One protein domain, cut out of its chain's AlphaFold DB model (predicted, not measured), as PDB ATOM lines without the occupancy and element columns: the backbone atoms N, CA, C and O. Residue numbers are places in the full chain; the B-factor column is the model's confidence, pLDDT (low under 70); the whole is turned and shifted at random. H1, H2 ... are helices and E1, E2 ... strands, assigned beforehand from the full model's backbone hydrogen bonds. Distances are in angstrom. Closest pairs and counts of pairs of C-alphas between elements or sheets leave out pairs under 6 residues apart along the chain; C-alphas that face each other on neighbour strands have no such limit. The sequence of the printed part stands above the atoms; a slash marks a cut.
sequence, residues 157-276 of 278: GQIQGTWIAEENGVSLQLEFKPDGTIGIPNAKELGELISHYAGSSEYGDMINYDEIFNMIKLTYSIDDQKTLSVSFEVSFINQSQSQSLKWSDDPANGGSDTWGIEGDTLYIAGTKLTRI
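This is residues 157 to 276 of the 278 residues of the protein "zinc_ribbon_2 domain-containing protein" of Ruminococcus sp. CAG:108-related_41_35 (UniProt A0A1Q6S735). Nine strands form a closed barrel, built as three walls of three strands each, E1 to E3, E4 to E6 and E7 to E9, with only short pairings where E3 meets E4 and E6 meets E7. A small helical hairpin, H1 and H2, packs on the barrel toward one end of the longest axis, and residues 197 to 202 stick out beyond it. The 120 printed residues hold two named helices and nine named strands, in the order E1 E2 E3 H1 H2 E4 E5 E6 E7 E8 E9; the ring is mixed, and the class is mixed, helices and strands. The whole is compact, with a radius of gyration of the C-alphas of 15.5 A, and only just elongated, with spans of 48 by 32 by 23 A.

E1, residues 161 to 167, begins at C-alpha 161 (153.656, 207.459, 226.662) and is 20.2 A long; E2, residues 170 to 176, is 19.6 A, and E3 is residues 181 to 183. E4, residues 216 to 222, is 20.4 A; E5, residues 228 to 234, is 20.1 A; E6, residues 239 to 247, is the longest strand at 26.8 A. E7 is residues 258 to 262, E8 residues 265 to 268, and E9 residues 271 to 275, with C-alpha 275 at (156.648, 214.478, 226.259). H1, residues 187 to 197, is 15.5 A long and starts at (158.431, 205.454, 211.395); H2 is residues 209 to 214.

Round the ring run E1 to E9 and back to E1. E1 E2 E3, E4 E5 E6 and E7 E8 E9 are meanders, each strand the antiparallel neighbour of the one before. In the hairpin E1 and E2, N 163 and O 174 are 2.9 A apart, within hydrogen-bond range. In the hairpin E4 and E5, N 219 and O 231 are 2.9 A apart. E3 and E4 are antiparallel at 128 degrees, with N 182 and O 218 at 3.0 A. E6 and E7 are parallel at 56 degrees, with N 259 and O 246 at 2.9 A. E9 and E1 are antiparallel, with N 274 and O 164 at 2.8 A. H1 and H2 are on the barrel; the closest C-alphas of H1 and E2 are those of Leu 190 and Leu 172, 7.3 A. The helical hairpin H1 and H2 touch at Gly 191 and Tyr 209, whose C-alphas are 5.6 A apart, with a steep tilt of 44 degrees, opposite ways. In H1 and H2 every O i to N i+4 pair is within hydrogen-bond range. E1 and E5, for instance, are apart.

The two C-alphas farthest apart are those of Glu 202 and Asp 224, 49.8 A. The printed part has no cut. The link from H1 to H2, 11 residues, is long. The mean pLDDT of the printed part is 85.6, and residues 197 to 207 are under 70.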
ATOM      1  N   GLY A 157     156.606 203.153 234.586       76.88
ATOM      2  CA  GLY A 157     155.380 203.909 234.319       76.88
ATOM      3  C   GLY A 157     155.552 205.427 234.355       76.88
ATOM      4  O   GLY A 157     154.677 206.136 233.866       76.88
ATOM      5  N   GLN A 158     156.683 205.935 234.854       82.62
ATOM      6  CA  GLN A 158     157.051 207.344 234.696       82.62
ATOM      7  C   GLN A 158     157.406 207.688 233.238       82.62
ATOM      8  O   GLN A 158     156.975 208.734 232.746       82.62
ATOM      9  N   ILE A 159     158.118 206.805 232.521       88.94
ATOM     10  CA  ILE A 159     158.474 207.034 231.106       88.94
ATOM     11  C   ILE A 159     157.406 206.597 230.094       88.94
ATOM     12  O   ILE A 159     157.555 206.891 228.913       88.94
ATOM     13  N   GLN A 160     156.313 205.953 230.516       91.62
ATOM     14  CA  GLN A 160     155.234 205.546 229.604       91.62
ATOM     15  C   GLN A 160     154.603 206.731 228.850       91.62
ATOM     16  O   GLN A 160     154.436 207.827 229.399       91.62
ATOM     17  N   GLY A 161     154.216 206.476 227.596       92.38
ATOM     18  CA  GLY A 161     153.656 207.459 226.662       92.38
ATOM     19  C   GLY A 161     154.609 207.820 225.518       92.38
ATOM     20  O   GLY A 161     155.677 207.220 225.368       92.38
ATOM     21  N   THR A 162     154.205 208.792 224.697       95.06
ATOM     22  CA  THR A 162     154.962 209.229 223.515       95.06
ATOM     23  C   THR A 162     155.856 210.424 223.825       95.06
ATOM     24  O   THR A 162     155.434 211.394 224.458       95.06
ATOM     25  N   TRP A 163     157.088 210.377 223.332       95.44
ATOM     26  CA  TRP A 163     158.091 211.429 223.459       95.44
ATOM     27  C   TRP A 163     158.658 211.779 222.088       95.44
ATOM     28  O   TRP A 163     158.753 210.907 221.229       95.44
ATOM     29  N   ILE A 164     159.057 213.034 221.894       95.31
ATOM     30  CA  ILE A 164     159.663 213.537 220.659       95.31
ATOM     31  C   ILE A 164     161.090 214.027 220.913       95.31
ATOM     32  O   ILE A 164     161.325 214.846 221.803       95.31
ATOM     33  N   ALA A 165     162.038 213.530 220.123       93.81
ATOM     34  CA  ALA A 165     163.335 214.161 219.912       93.81
ATOM     35  C   ALA A 165     163.278 214.960 218.602       93.81
ATOM     36  O   ALA A 165     162.722 214.476 217.616       93.81
ATOM     37  N   GLU A 166     163.858 216.159 218.579       90.50
ATOM     38  CA  GLU A 166     163.979 216.979 217.369       90.50
ATOM     39  C   GLU A 166     165.442 217.378 217.166       90.50
ATOM     40  O   GLU A 166     166.045 218.005 218.038       90.50
ATOM     41  N   GLU A 167     166.013 217.034 216.012       83.50
ATOM     42  CA  GLU A 167     167.387 217.382 215.653       83.50
ATOM     43  C   GLU A 167     167.463 217.781 214.173       83.50
ATOM     44  O   GLU A 167     167.005 217.056 213.296       83.50
ATOM     45  N   ASN A 168     168.037 218.954 213.873       84.44
ATOM     46  CA  ASN A 168     168.246 219.458 212.505       84.44
ATOM     47  C   ASN A 168     166.986 219.481 211.598       84.44
ATOM     48  O   ASN A 168     167.101 219.488 210.375       84.44
ATOM     49  N   GLY A 169     165.784 219.525 212.187       81.25
ATOM     50  CA  GLY A 169     164.499 219.474 211.472       81.25
ATOM     51  C   GLY A 169     163.930 218.063 211.267       81.25
ATOM     52  O   GLY A 169     162.819 217.931 210.759       81.25
ATOM     53  N   VAL A 170     164.647 217.020 211.692       84.50
ATOM     54  CA  VAL A 170     164.145 215.645 211.807       84.50
ATOM     55  C   VAL A 170     163.471 215.485 213.168       84.50
ATOM     56  O   VAL A 170     164.069 215.815 214.192       84.50
ATOM     57  N   SER A 171     162.252 214.945 213.197       89.25
ATOM     58  CA  SER A 171     161.566 214.560 214.434       89.25
ATOM     59  C   SER A 171     161.477 213.040 214.567       89.25
ATOM     60  O   SER A 171     160.993 212.354 213.670       89.25
ATOM     61  N   LEU A 172     161.913 212.502 215.706       90.19
ATOM     62  CA  LEU A 172     161.789 211.089 216.068       90.19
ATOM     63  C   LEU A 172     160.814 210.960 217.236       90.19
ATOM     64  O   LEU A 172     161.080 211.482 218.319       90.19
ATOM     65  N   GLN A 173     159.707 210.245 217.033       93.56
ATOM     66  CA  GLN A 173     158.779 209.903 218.108       93.56
ATOM     67  C   GLN A 173     159.072 208.501 218.650       93.56
ATOM     68  O   GLN A 173     159.203 207.556 217.876       93.56
ATOM     69  N   LEU A 174     159.119 208.356 219.976       93.50
ATOM     70  CA  LEU A 174     159.239 207.075 220.679       93.50
ATOM     71  C   LEU A 174     158.067 206.895 221.651       93.50
ATOM     72  O   LEU A 174     157.824 207.747 222.505       93.50
ATOM     73  N   GLU A 175     157.351 205.780 221.539       94.44
ATOM     74  CA  GLU A 175     156.192 205.427 222.365       94.44
ATOM     75  C   GLU A 175     156.561 204.297 223.337       94.44
ATOM     76  O   GLU A 175     156.612 203.130 222.948       94.44
ATOM     77  N   PHE A 176     156.810 204.622 224.607       93.38
ATOM     78  CA  PHE A 176     157.139 203.632 225.637       93.38
ATOM     79  C   PHE A 176     155.857 202.969 226.154       93.38
ATOM     80  O   PHE A 176     155.043 203.599 226.840       93.38
ATOM     81  N   LYS A 177     155.665 201.688 225.820       93.00
ATOM     82  CA  LYS A 177     154.421 200.950 226.083       93.00
ATOM     83  C   LYS A 177     154.429 200.231 227.435       93.00
ATOM     84  O   LYS A 177     155.499 199.867 227.928       93.00
ATOM     85  N   PRO A 178     153.256 199.975 228.051       90.12
ATOM     86  CA  PRO A 178     153.175 199.256 229.327       90.12
ATOM     87  C   PRO A 178     153.619 197.785 229.288       90.12
ATOM     88  O   PRO A 178     153.783 197.185 230.344       90.12
ATOM     89  N   ASP A 179     153.800 197.203 228.100       91.00
ATOM     90  CA  ASP A 179     154.276 195.829 227.890       91.00
ATOM     91  C   ASP A 179     155.810 195.711 227.779       91.00
ATOM     92  O   ASP A 179     156.333 194.612 227.603       91.00
ATOM     93  N   GLY A 180     156.537 196.831 227.886       91.56
ATOM     94  CA  GLY A 180     157.990 196.872 227.722       91.56
ATOM     95  C   GLY A 180     158.461 196.976 226.268       91.56
ATOM     96  O   GLY A 180     159.653 196.827 226.018       91.56
ATOM     97  N   THR A 181     157.580 197.235 225.296       93.62
ATOM     98  CA  THR A 181     157.980 197.581 223.919       93.62
ATOM     99  C   THR A 181     158.162 199.094 223.741       93.62
ATOM    100  O   THR A 181     157.592 199.894 224.489       93.62
ATOM    101  N   ILE A 182     158.963 199.502 222.750       94.00
ATOM    102  CA  ILE A 182     159.019 200.893 222.277       94.00
ATOM    103  C   ILE A 182     158.474 200.931 220.846       94.00
ATOM    104  O   ILE A 182     158.998 200.257 219.962       94.00
ATOM    105  N   GLY A 183     157.417 201.707 220.610       91.81
ATOM    106  CA  GLY A 183     156.936 202.023 219.264       91.81
ATOM    107  C   GLY A 183     157.671 203.222 218.661       91.81
ATOM    108  O   GLY A 183     158.163 204.075 219.396       91.81
ATOM    109  N   ILE A 184     157.685 203.322 217.330       91.12
ATOM    110  CA  ILE A 184     158.115 204.523 216.596       91.12
ATOM    111  C   ILE A 184     156.897 205.038 215.806       91.12
ATOM    112  O   ILE A 184     156.679 204.587 214.682       91.12
ATOM    113  N   PRO A 185     156.042 205.914 216.375       90.06
ATOM    114  CA  PRO A 185     154.771 206.292 215.748       90.06
ATOM    115  C   PRO A 185     154.892 206.957 214.371       90.06
ATOM    116  O   PRO A 185     153.981 206.814 213.565       90.06
ATOM    117  N   ASN A 186     156.003 207.652 214.100       89.19
ATOM    118  CA  ASN A 186     156.281 208.321 212.823       89.19
ATOM    119  C   ASN A 186     157.379 207.622 211.994       89.19
ATOM    120  O   ASN A 186     158.154 208.261 211.280       89.19
ATOM    121  N   ALA A 187     157.477 206.294 212.122       85.44
ATOM    122  CA  ALA A 187     158.431 205.454 211.395       85.44
ATOM    123  C   ALA A 187     158.390 205.673 209.871       85.44
ATOM    124  O   ALA A 187     159.431 205.693 209.211       85.44
ATOM    125  N   LYS A 188     157.192 205.882 209.315       82.38
ATOM    126  CA  LYS A 188     156.977 206.088 207.883       82.38
ATOM    127  C   LYS A 188     157.547 207.420 207.404       82.38
ATOM    128  O   LYS A 188     158.330 207.444 206.458       82.38
ATOM    129  N   GLU A 189     157.207 208.511 208.084       83.88
ATOM    130  CA  GLU A 189     157.682 209.862 207.778       83.88
ATOM    131  C   GLU A 189     159.207 209.967 207.933       83.88
ATOM    132  O   GLU A 189     159.872 210.611 207.124       83.88
ATOM    133  N   LEU A 190     159.779 209.279 208.929       81.25
ATOM    134  CA  LEU A 190     161.227 209.125 209.084       81.25
ATOM    135  C   LEU A 190     161.860 208.399 207.889       81.25
ATOM    136  O   LEU A 190     162.879 208.854 207.369       81.25
ATOM    137  N   GLY A 191     161.261 207.297 207.432       78.38
ATOM    138  CA  GLY A 191     161.715 206.555 206.254       78.38
ATOM    139  C   GLY A 191     161.685 207.391 204.972       78.38
ATOM    140  O   GLY A 191     162.683 207.462 204.250       78.38
ATOM    141  N   GLU A 192     160.575 208.091 204.730       77.25
ATOM    142  CA  GLU A 192     160.406 209.017 203.602       77.25
ATOM    143  C   GLU A 192     161.416 210.177 203.640       77.25
ATOM    144  O   GLU A 192     161.954 210.561 202.600       77.25
ATOM    145  N   LEU A 193     161.730 210.715 204.822       77.88
ATOM    146  CA  LEU A 193     162.718 211.784 204.978       77.88
ATOM    147  C   LEU A 193     164.156 211.284 204.758       77.88
ATOM    148  O   LEU A 193     164.945 211.941 204.076       77.88
ATOM    149  N   ILE A 194     164.494 210.099 205.277       72.88
ATOM    150  CA  ILE A 194     165.806 209.467 205.069       72.88
ATOM    151  C   ILE A 194     166.026 209.145 203.581       72.88
ATOM    152  O   ILE A 194     167.131 209.357 203.081       72.88
ATOM    153  N   SER A 195     164.998 208.696 202.848       70.94
ATOM    154  CA  SER A 195     165.113 208.390 201.412       70.94
ATOM    155  C   SER A 195     165.440 209.631 200.564       70.94
ATOM    156  O   SER A 195     166.280 209.561 199.661       70.94
ATOM    157  N   HIS A 196     164.865 210.789 200.914       70.12
ATOM    158  CA  HIS A 196     165.182 212.075 200.288       70.12
ATOM    159  C   HIS A 196     166.641 212.486 200.535       70.12
ATOM    160  O   HIS A 196     167.338 212.856 199.590       70.12
ATOM    161  N   TYR A 197     167.132 212.385 201.776       67.19
ATOM    162  CA  TYR A 197     168.530 212.709 202.102       67.19
ATOM    163  C   TYR A 197     169.542 211.721 201.502       67.19
ATOM    164  O   TYR A 197     170.643 212.128 201.134       67.19
ATOM    165  N   ALA A 198     169.175 210.445 201.358       67.00
ATOM    166  CA  ALA A 198     170.003 209.425 200.712       67.00
ATOM    167  C   ALA A 198     170.066 209.561 199.176       67.00
ATOM    168  O   ALA A 198     170.834 208.847 198.530       67.00
ATOM    169  N   GLY A 199     169.258 210.446 198.574       58.59
ATOM    170  CA  GLY A 199     169.192 210.645 197.123       58.59
ATOM    171  C   GLY A 199     168.587 209.467 196.351       58.59
ATOM    172  O   GLY A 199     168.729 209.394 195.133       58.59
ATOM    173  N   SER A 200     167.907 208.537 197.028       56.88
ATOM    174  CA  SER A 200     167.401 207.288 196.445       56.88
ATOM    175  C   SER A 200     166.047 207.460 195.738       56.88
ATOM    176  O   SER A 200     165.141 206.645 195.922       56.88
ATOM    177  N   SER A 201     165.882 208.515 194.935       56.12
ATOM    178  CA  SER A 201     164.592 208.885 194.326       56.12
ATOM    179  C   SER A 201     164.058 207.885 193.292       56.12
ATOM    180  O   SER A 201     162.890 207.958 192.935       56.12
ATOM    181  N   GLU A 202     164.883 206.947 192.816       56.50
ATOM    182  CA  GLU A 202     164.468 205.872 191.895       56.50
ATOM    183  C   GLU A 202     164.072 204.563 192.610       56.50
ATOM    184  O   GLU A 202     163.538 203.656 191.974       56.50
ATOM    185  N   TYR A 203     164.319 204.452 193.925       53.47
ATOM    186  CA  TYR A 203     164.071 203.230 194.707       53.47
ATOM    187  C   TYR A 203     163.280 203.441 196.007       53.47
ATOM    188  O   TYR A 203     162.819 202.453 196.573       53.47
ATOM    189  N   GLY A 204     163.072 204.682 196.468       56.22
ATOM    190  CA  GLY A 204     162.286 204.978 197.676       56.22
ATOM    191  C   GLY A 204     160.889 204.344 197.651       56.22
ATOM    192  O   GLY A 204     160.512 203.671 198.603       56.22
ATOM    193  N   ASP A 205     160.191 204.438 196.516       59.75
ATOM    194  CA  ASP A 205     158.861 203.846 196.289       59.75
ATOM    195  C   ASP A 205     158.835 202.302 196.356       59.75
ATOM    196  O   ASP A 205     157.764 201.704 196.461       59.75
ATOM    197  N   MET A 206     159.995 201.636 196.284       59.22
ATOM    198  CA  MET A 206     160.119 200.177 196.433       59.22
ATOM    199  C   MET A 206     160.489 199.749 197.860       59.22
ATOM    200  O   MET A 206     160.432 198.559 198.171       59.22
ATOM    201  N   ILE A 207     160.889 200.686 198.725       65.25
ATOM    202  CA  ILE A 207     161.288 200.402 200.103       65.25
ATOM    203  C   ILE A 207     160.076 200.604 201.010       65.25
ATOM    204  O   ILE A 207     159.719 201.718 201.385       65.25
ATOM    205  N   ASN A 208     159.448 199.496 201.396       73.38
ATOM    206  CA  ASN A 208     158.379 199.502 202.384       73.38
ATOM    207  C   ASN A 208     158.961 199.760 203.788       73.38
ATOM    208  O   ASN A 208     159.311 198.829 204.516       73.38
ATOM    209  N   TYR A 209     159.107 201.035 204.156       70.62
ATOM    210  CA  TYR A 209     159.676 201.434 205.447       70.62
ATOM    211  C   TYR A 209     158.886 200.869 206.632       70.62
ATOM    212  O   TYR A 209     159.506 200.404 207.586       70.62
ATOM    213  N   ASP A 210     157.554 200.798 206.544       70.06
ATOM    214  CA  ASP A 210     156.721 200.174 207.578       70.06
ATOM    215  C   ASP A 210     157.118 198.705 207.797       70.06
ATOM    216  O   ASP A 210     157.207 198.241 208.930       70.06
ATOM    217  N   GLU A 211     157.419 197.956 206.738       74.44
ATOM    218  CA  GLU A 211     157.862 196.557 206.818       74.44
ATOM    219  C   GLU A 211     159.289 196.421 207.376       74.44
ATOM    220  O   GLU A 211     159.548 195.511 208.164       74.44
ATOM    221  N   ILE A 212     160.190 197.366 207.082       76.31
ATOM    222  CA  ILE A 212     161.521 197.429 207.713       76.31
ATOM    223  C   ILE A 212     161.407 197.714 209.215       76.31
ATOM    224  O   ILE A 212     162.017 197.005 210.016       76.31
ATOM    225  N   PHE A 213     160.608 198.705 209.616       75.00
ATOM    226  CA  PHE A 213     160.415 199.031 211.029       75.00
ATOM    227  C   PHE A 213     159.628 197.944 211.779       75.00
ATOM    228  O   PHE A 213     159.941 197.678 212.933       75.00
ATOM    229  N   ASN A 214     158.715 197.213 211.129       76.62
ATOM    230  CA  ASN A 214     158.082 196.019 211.711       76.62
ATOM    231  C   ASN A 214     159.063 194.845 211.930       76.62
ATOM    232  O   ASN A 214     158.799 193.975 212.761       76.62
ATOM    233  N   MET A 215     160.201 194.803 211.224       81.19
ATOM    234  CA  MET A 215     161.290 193.853 211.499       81.19
ATOM    235  C   MET A 215     162.263 194.326 212.593       81.19
ATOM    236  O   MET A 215     163.140 193.551 212.988       81.19
ATOM    237  N   ILE A 216     162.116 195.565 213.078       84.75
ATOM    238  CA  ILE A 216     162.885 196.154 214.175       84.75
ATOM    239  C   ILE A 216     162.030 196.120 215.442       84.75
ATOM    240  O   ILE A 216     161.074 196.874 215.605       84.75
ATOM    241  N   LYS A 217     162.406 195.263 216.386       90.69
ATOM    242  CA  LYS A 217     161.750 195.174 217.689       90.69
ATOM    243  C   LYS A 217     162.592 195.900 218.733       90.69
ATOM    244  O   LYS A 217     163.677 195.448 219.092       90.69
ATOM    245  N   LEU A 218     162.067 197.021 219.224       92.31
ATOM    246  CA  LEU A 218     162.614 197.752 220.364       92.31
ATOM    247  C   LEU A 218     161.885 197.355 221.652       92.31
ATOM    248  O   LEU A 218     160.653 197.318 221.700       92.31
ATOM    249  N   THR A 219     162.644 197.100 222.714       93.94
ATOM    250  CA  THR A 219     162.121 196.842 224.060       93.94
ATOM    251  C   THR A 219     162.887 197.623 225.120       93.94
ATOM    252  O   THR A 219     164.036 198.014 224.917       93.94
ATOM    253  N   TYR A 220     162.252 197.845 226.269       94.81
ATOM    254  CA  TYR A 220     162.861 198.454 227.442       94.81
ATOM    255  C   TYR A 220     162.445 197.745 228.734       94.81
ATOM    256  O   TYR A 220     161.308 197.295 228.894       94.81
ATOM    257  N   SER A 221     163.362 197.708 229.691       92.94
ATOM    258  CA  SER A 221     163.085 197.390 231.090       92.94
ATOM    259  C   SER A 221     163.769 198.413 231.990       92.94
ATOM    260  O   SER A 221     164.788 198.993 231.616       92.94
ATOM    261  N   ILE A 222     163.207 198.650 233.176       91.81
ATOM    262  CA  ILE A 222     163.910 199.358 234.249       91.81
ATOM    263  C   ILE A 222     163.860 198.483 235.497       91.81
ATOM    264  O   ILE A 222     162.787 198.000 235.856       91.81
ATOM    265  N   ASP A 223     165.017 198.253 236.115       88.94
ATOM    266  CA  ASP A 223     165.151 197.433 237.322       88.94
ATOM    267  C   ASP A 223     164.923 198.225 238.629       88.94
ATOM    268  O   ASP A 223     164.742 199.448 238.633       88.94
ATOM    269  N   ASP A 224     164.972 197.521 239.764       85.75
ATOM    270  CA  ASP A 224     164.827 198.102 241.108       85.75
ATOM    271  C   ASP A 224     165.942 199.109 241.476       85.75
ATOM    272  O   ASP A 224     165.792 199.878 242.426       85.75
ATOM    273  N   GLN A 225     167.059 199.127 240.735       87.06
ATOM    274  CA  GLN A 225     168.173 200.074 240.896       87.06
ATOM    275  C   GLN A 225     168.061 201.282 239.946       87.06
ATOM    276  O   GLN A 225     168.949 202.133 239.923       87.06
ATOM    277  N   LYS A 226     166.953 201.387 239.196       89.88
ATOM    278  CA  LYS A 226     166.723 202.356 238.115       89.88
ATOM    279  C   LYS A 226     167.692 202.218 236.925       89.88
ATOM    280  O   LYS A 226     167.955 203.206 236.238       89.88
ATOM    281  N   THR A 227     168.214 201.031 236.629       92.94
ATOM    282  CA  THR A 227     168.955 200.789 235.380       92.94
ATOM    283  C   THR A 227     167.968 200.671 234.220       92.94
ATOM    284  O   THR A 227     167.217 199.698 234.164       92.94
ATOM    285  N   LEU A 228     167.960 201.619 233.280       94.50
ATOM    286  CA  LEU A 228     167.185 201.504 232.039       94.50
ATOM    287  C   LEU A 228     167.967 200.644 231.052       94.50
ATOM    288  O   LEU A 228     169.015 201.062 230.575       94.50
ATOM    289  N   SER A 229     167.463 199.459 230.726       94.12
ATOM    290  CA  SER A 229     168.027 198.624 229.665       94.12
ATOM    291  C   SER A 229     167.137 198.692 228.432       94.12
ATOM    292  O   SER A 229     165.987 198.260 228.476       94.12
ATOM    293  N   VAL A 230     167.669 199.227 227.333       93.50
ATOM    294  CA  VAL A 230     167.011 199.266 226.020       93.50
ATOM    295  C   VAL A 230     167.620 198.179 225.145       93.50
ATOM    296  O   VAL A 230     168.841 198.050 225.078       93.50
ATOM    297  N   SER A 231     166.783 197.386 224.477       91.38
ATOM    298  CA  SER A 231     167.230 196.332 223.562       91.38
ATOM    299  C   SER A 231     166.604 196.487 222.181       91.38
ATOM    300  O   SER A 231     165.444 196.869 222.042       91.38
ATOM    301  N   PHE A 232     167.397 196.176 221.165       89.94
ATOM    302  CA  PHE A 232     167.082 196.272 219.745       89.94
ATOM    303  C   PHE A 232     167.310 194.899 219.118       89.94
ATOM    304  O   PHE A 232     168.389 194.329 219.266       89.94
ATOM    305  N   GLU A 233     166.301 194.355 218.447       88.56
ATOM    306  CA  GLU A 233     166.310 193.036 217.810       88.56
ATOM    307  C   GLU A 233     165.889 193.176 216.341       88.56
ATOM    308  O   GLU A 233     164.873 193.806 216.043       88.56
ATOM    309  N   VAL A 234     166.669 192.592 215.424       85.88
ATOM    310  CA  VAL A 234     166.434 192.658 213.974       85.88
ATOM    311  C   VAL A 234     166.223 191.257 213.413       85.88
ATOM    312  O   VAL A 234     167.173 190.500 213.177       85.88
ATOM    313  N   SER A 235     164.959 190.918 213.168       77.69
ATOM    314  CA  SER A 235     164.515 189.544 212.902       77.69
ATOM    315  C   SER A 235     165.175 188.894 211.677       77.69
ATOM    316  O   SER A 235     165.462 187.701 211.695       77.69
ATOM    317  N   PHE A 236     165.460 189.658 210.615       73.94
ATOM    318  CA  PHE A 236     165.986 189.103 209.356       73.94
ATOM    319  C   PHE A 236     167.497 188.801 209.365       73.94
ATOM    320  O   PHE A 236     167.963 188.031 208.526       73.94
ATOM    321  N   ILE A 237     168.260 189.351 210.318       78.44
ATOM    322  CA  ILE A 237     169.698 189.059 210.507       78.44
ATOM    323  C   ILE A 237     170.000 188.292 211.801       78.44
ATOM    324  O   ILE A 237     171.153 187.929 212.024       78.44
ATOM    325  N   ASN A 238     168.989 188.010 212.634       77.50
ATOM    326  CA  ASN A 238     169.137 187.380 213.956       77.50
ATOM    327  C   ASN A 238     170.150 188.109 214.863       77.50
ATOM    328  O   ASN A 238     170.817 187.487 215.691       77.50
ATOM    329  N   GLN A 239     170.285 189.427 214.696       80.25
ATOM    330  CA  GLN A 239     171.125 190.258 215.553       80.25
ATOM    331  C   GLN A 239     170.264 190.946 216.602       80.25
ATOM    332  O   GLN A 239     169.194 191.474 216.294       80.25
ATOM    333  N   SER A 240     170.775 190.994 217.826       85.88
ATOM    334  CA  SER A 240     170.275 191.884 218.859       85.88
ATOM    335  C   SER A 240     171.423 192.629 219.526       85.88
ATOM    336  O   SER A 240     172.553 192.141 219.599       85.88
ATOM    337  N   GLN A 241     171.132 193.838 219.993       87.62
ATOM    338  CA  GLN A 241     172.009 194.626 220.851       87.62
ATOM    339  C   GLN A 241     171.208 195.119 222.054       87.62
ATOM    340  O   GLN A 241     169.988 195.274 221.984       87.62
ATOM    341  N   SER A 242     171.893 195.352 223.169       88.62
ATOM    342  CA  SER A 242     171.292 195.871 224.392       88.62
ATOM    343  C   SER A 242     172.238 196.881 225.026       88.62
ATOM    344  O   SER A 242     173.452 196.670 225.034       88.62
ATOM    345  N   GLN A 243     171.686 197.978 225.534       90.94
ATOM    346  CA  GLN A 243     172.420 199.025 226.231       90.94
ATOM    347  C   GLN A 243     171.720 199.334 227.553       90.94
ATOM    348  O   GLN A 243     170.524 199.623 227.582       90.94
ATOM    349  N   SER A 244     172.486 199.286 228.642       93.56
ATOM    350  CA  SER A 244     172.031 199.634 229.986       93.56
ATOM    351  C   SER A 244     172.559 201.012 230.376       93.56
ATOM    352  O   SER A 244     173.760 201.267 230.296       93.56
ATOM    353  N   LEU A 245     171.653 201.882 230.812       95.06
ATOM    354  CA  LEU A 245     171.894 203.262 231.211       95.06
ATOM    355  C   LEU A 245     171.603 203.422 232.707       95.06
ATOM    356  O   LEU A 245     170.610 202.903 233.225       95.06
ATOM    357  N   LYS A 246     172.456 204.167 233.405       95.25
ATOM    358  CA  LYS A 246     172.328 204.446 234.843       95.25
ATOM    359  C   LYS A 246     171.409 205.640 235.071       95.25
ATOM    360  O   LYS A 246     171.430 206.589 234.291       95.25
ATOM    361  N   TRP A 247     170.645 205.634 236.155       94.94
ATOM    362  CA  TRP A 247     169.897 206.825 236.558       94.94
ATOM    363  C   TRP A 247     170.837 207.984 236.921       94.94
ATOM    364  O   TRP A 247     171.814 207.777 237.644       94.94
ATOM    365  N   SER A 248     170.502 209.199 236.479       94.31
ATOM    366  CA  SER A 248     171.094 210.448 236.967       94.31
ATOM    367  C   SER A 248     170.037 211.327 237.638       94.31
ATOM    368  O   SER A 248     168.950 211.524 237.095       94.31
ATOM    369  N   ASP A 249     170.379 211.893 238.799       92.75
ATOM    370  CA  ASP A 249     169.583 212.939 239.460       92.75
ATOM    371  C   ASP A 249     169.816 214.338 238.843       92.75
ATOM    372  O   ASP A 249     169.020 215.246 239.067       92.75
ATOM    373  N   ASP A 250     170.862 214.495 238.020       94.31
ATOM    374  CA  ASP A 250     171.033 215.592 237.054       94.31
ATOM    375  C   ASP A 250     171.106 214.981 235.640       94.31
ATOM    376  O   ASP A 250     172.190 214.631 235.157       94.31
ATOM    377  N   PRO A 251     169.955 214.731 234.994       93.06
ATOM    378  CA  PRO A 251     169.919 214.117 233.673       93.06
ATOM    379  C   PRO A 251     170.217 215.117 232.545       93.06
ATOM    380  O   PRO A 251     170.634 214.702 231.466       93.06
ATOM    381  N   ALA A 252     170.060 216.421 232.795       92.56
ATOM    382  CA  ALA A 252     170.316 217.478 231.818       92.56
ATOM    383  C   ALA A 252     171.812 217.659 231.519       92.56
ATOM    384  O   ALA A 252     172.172 217.970 230.383       92.56
ATOM    385  N   ASN A 253     172.679 217.414 232.508       92.75
ATOM    386  CA  ASN A 253     174.137 217.356 232.347       92.75
ATOM    387  C   ASN A 253     174.669 215.903 232.297       92.75
ATOM    388  O   ASN A 253     175.856 215.661 232.534       92.75
ATOM    389  N   GLY A 254     173.793 214.928 232.023       85.19
ATOM    390  CA  GLY A 254     174.104 213.498 232.035       85.19
ATOM    391  C   GLY A 254     175.038 213.039 230.907       85.19
ATOM    392  O   GLY A 254     175.035 213.574 229.799       85.19
ATOM    393  N   GLY A 255     175.834 212.002 231.187       86.69
ATOM    394  CA  GLY A 255     176.692 211.339 230.200       86.69
ATOM    395  C   GLY A 255     175.935 210.373 229.282       86.69
ATOM    396  O   GLY A 255     174.783 210.010 229.533       86.69
ATOM    397  N   SER A 256     176.611 209.884 228.239       91.25
ATOM    398  CA  SER A 256     176.046 208.920 227.279       91.25
ATOM    399  C   SER A 256     175.753 207.528 227.859       91.25
ATOM    400  O   SER A 256     175.112 206.718 227.197       91.25
ATOM    401  N   ASP A 257     176.163 207.247 229.100       93.56
ATOM    402  CA  ASP A 257     175.803 206.049 229.865       93.56
ATOM    403  C   ASP A 257     174.671 206.289 230.887       93.56
ATOM    404  O   ASP A 257     174.425 205.437 231.746       93.56
ATOM    405  N   THR A 258     173.977 207.434 230.810       94.94
ATOM    406  CA  THR A 258     172.939 207.840 231.772       94.94
ATOM    407  C   THR A 258     171.555 208.058 231.156       94.94
ATOM    408  O   THR A 258     171.402 208.237 229.947       94.94
ATOM    409  N   TRP A 259     170.529 208.045 232.008       96.50
ATOM    410  CA  TRP A 259     169.162 208.459 231.694       96.50
ATOM    411  C   TRP A 259     168.504 209.127 232.913       96.50
ATOM    412  O   TRP A 259     168.957 208.959 234.048       96.50
ATOM    413  N   GLY A 260     167.406 209.847 232.697       94.56
ATOM    414  CA  GLY A 260     166.564 210.367 233.778       94.56
ATOM    415  C   GLY A 260     165.442 211.271 233.273       94.56
ATOM    416  O   GLY A 260     165.261 211.433 232.067       94.56
ATOM    417  N   ILE A 261     164.665 211.844 234.195       92.62
ATOM    418  CA  ILE A 261     163.465 212.636 233.879       92.62
ATOM    419  C   ILE A 261     163.504 213.967 234.636       92.62
ATOM    420  O   ILE A 261     163.662 213.975 235.855       92.62
ATOM    421  N   GLU A 262     163.284 215.074 233.928       91.69
ATOM    422  CA  GLU A 262     163.103 216.412 234.496       91.69
ATOM    423  C   GLU A 262     161.784 217.016 233.976       91.69
ATOM    424  O   GLU A 262     161.687 217.504 232.846       91.69
ATOM    425  N   GLY A 263     160.728 216.942 234.792       89.44
ATOM    426  CA  GLY A 263     159.381 217.371 234.400       89.44
ATOM    427  C   GLY A 263     158.855 216.593 233.185       89.44
ATOM    428  O   GLY A 263     158.806 215.366 233.205       89.44
ATOM    429  N   ASP A 264     158.488 217.316 232.124       91.00
ATOM    430  CA  ASP A 264     158.063 216.751 230.834       91.00
ATOM    431  C   ASP A 264     159.238 216.474 229.868       91.00
ATOM    432  O   ASP A 264     159.028 216.292 228.667       91.00
ATOM    433  N   THR A 265     160.476 216.427 230.374       93.38
ATOM    434  CA  THR A 265     161.670 216.039 229.608       93.38
ATOM    435  C   THR A 265     162.219 214.694 230.083       93.38
ATOM    436  O   THR A 265     162.473 214.505 231.270       93.38
ATOM    437  N   LEU A 266     162.453 213.781 229.146       95.19
ATOM    438  CA  LEU A 266     163.172 212.521 229.320       95.19
ATOM    439  C   LEU A 266     164.540 212.660 228.647       95.19
ATOM    440  O   LEU A 266     164.624 213.082 227.497       95.19
ATOM    441  N   TYR A 267     165.605 212.297 229.350       95.19
ATOM    442  CA  TYR A 267     166.958 212.250 228.803       95.19
ATOM    443  C   TYR A 267     167.419 210.798 228.711       95.19
ATOM    444  O   TYR A 267     167.273 210.040 229.672       95.19
ATOM    445  N   ILE A 268     167.984 210.415 227.567       94.12
ATOM    446  CA  ILE A 268     168.516 209.072 227.301       94.12
ATOM    447  C   ILE A 268     169.852 209.239 226.573       94.12
ATOM    448  O   ILE A 268     169.882 209.775 225.470       94.12
ATOM    449  N   ALA A 269     170.952 208.796 227.186       92.88
ATOM    450  CA  ALA A 269     172.308 208.874 226.632       92.88
ATOM    451  C   ALA A 269     172.743 210.293 226.181       92.88
ATOM    452  O   ALA A 269     173.526 210.445 225.243       92.88
ATOM    453  N   GLY A 270     172.234 211.337 226.846       89.00
ATOM    454  CA  GLY A 270     172.441 212.749 226.489       89.00
ATOM    455  C   GLY A 270     171.439 213.313 225.468       89.00
ATOM    456  O   GLY A 270     171.299 214.530 225.361       89.00
ATOM    457  N   THR A 271     170.680 212.465 224.767       91.69
ATOM    458  CA  THR A 271     169.583 212.898 223.889       91.69
ATOM    459  C   THR A 271     168.415 213.413 224.722       91.69
ATOM    460  O   THR A 271     167.933 212.720 225.621       91.69
ATOM    461  N   LYS A 272     167.924 214.613 224.396       94.81
ATOM    462  CA  LYS A 272     166.715 215.196 224.989       94.81
ATOM    463  C   LYS A 272     165.467 214.745 224.225       94.81
ATOM    464  O   LYS A 272     165.369 214.973 223.021       94.81
ATOM    465  N   LEU A 273     164.479 214.214 224.942       95.38
ATOM    466  CA  LEU A 273     163.139 213.925 224.437       95.38
ATOM    467  C   LEU A 273     162.094 214.693 225.258       95.38
ATOM    468  O   LEU A 273     162.156 214.725 226.484       95.38
ATOM    469  N   THR A 274     161.113 215.305 224.599       95.38
ATOM    470  CA  THR A 274     160.024 216.055 225.257       95.38
ATOM    471  C   THR A 274     158.728 215.250 225.187       95.38
ATOM    472  O   THR A 274     158.458 214.623 224.164       95.38
ATOM    473  N   ARG A 275     157.915 215.228 226.247       93.31
ATOM    474  CA  ARG A 275     156.648 214.478 226.259       93.31
ATOM    475  C   ARG A 275     155.653 215.082 225.264       93.31
ATOM    476  O   ARG A 275     155.323 216.264 225.354       93.31
ATOM    477  N   ILE A 276     155.110 214.257 224.368       89.94
ATOM    478  CA  ILE A 276     153.890 214.592 223.624       89.94
ATOM    479  C   ILE A 276     152.715 214.237 224.542       89.94
ATOM    480  O   ILE A 276     152.611 213.103 225.012       89.94
TER     481      ILE A 276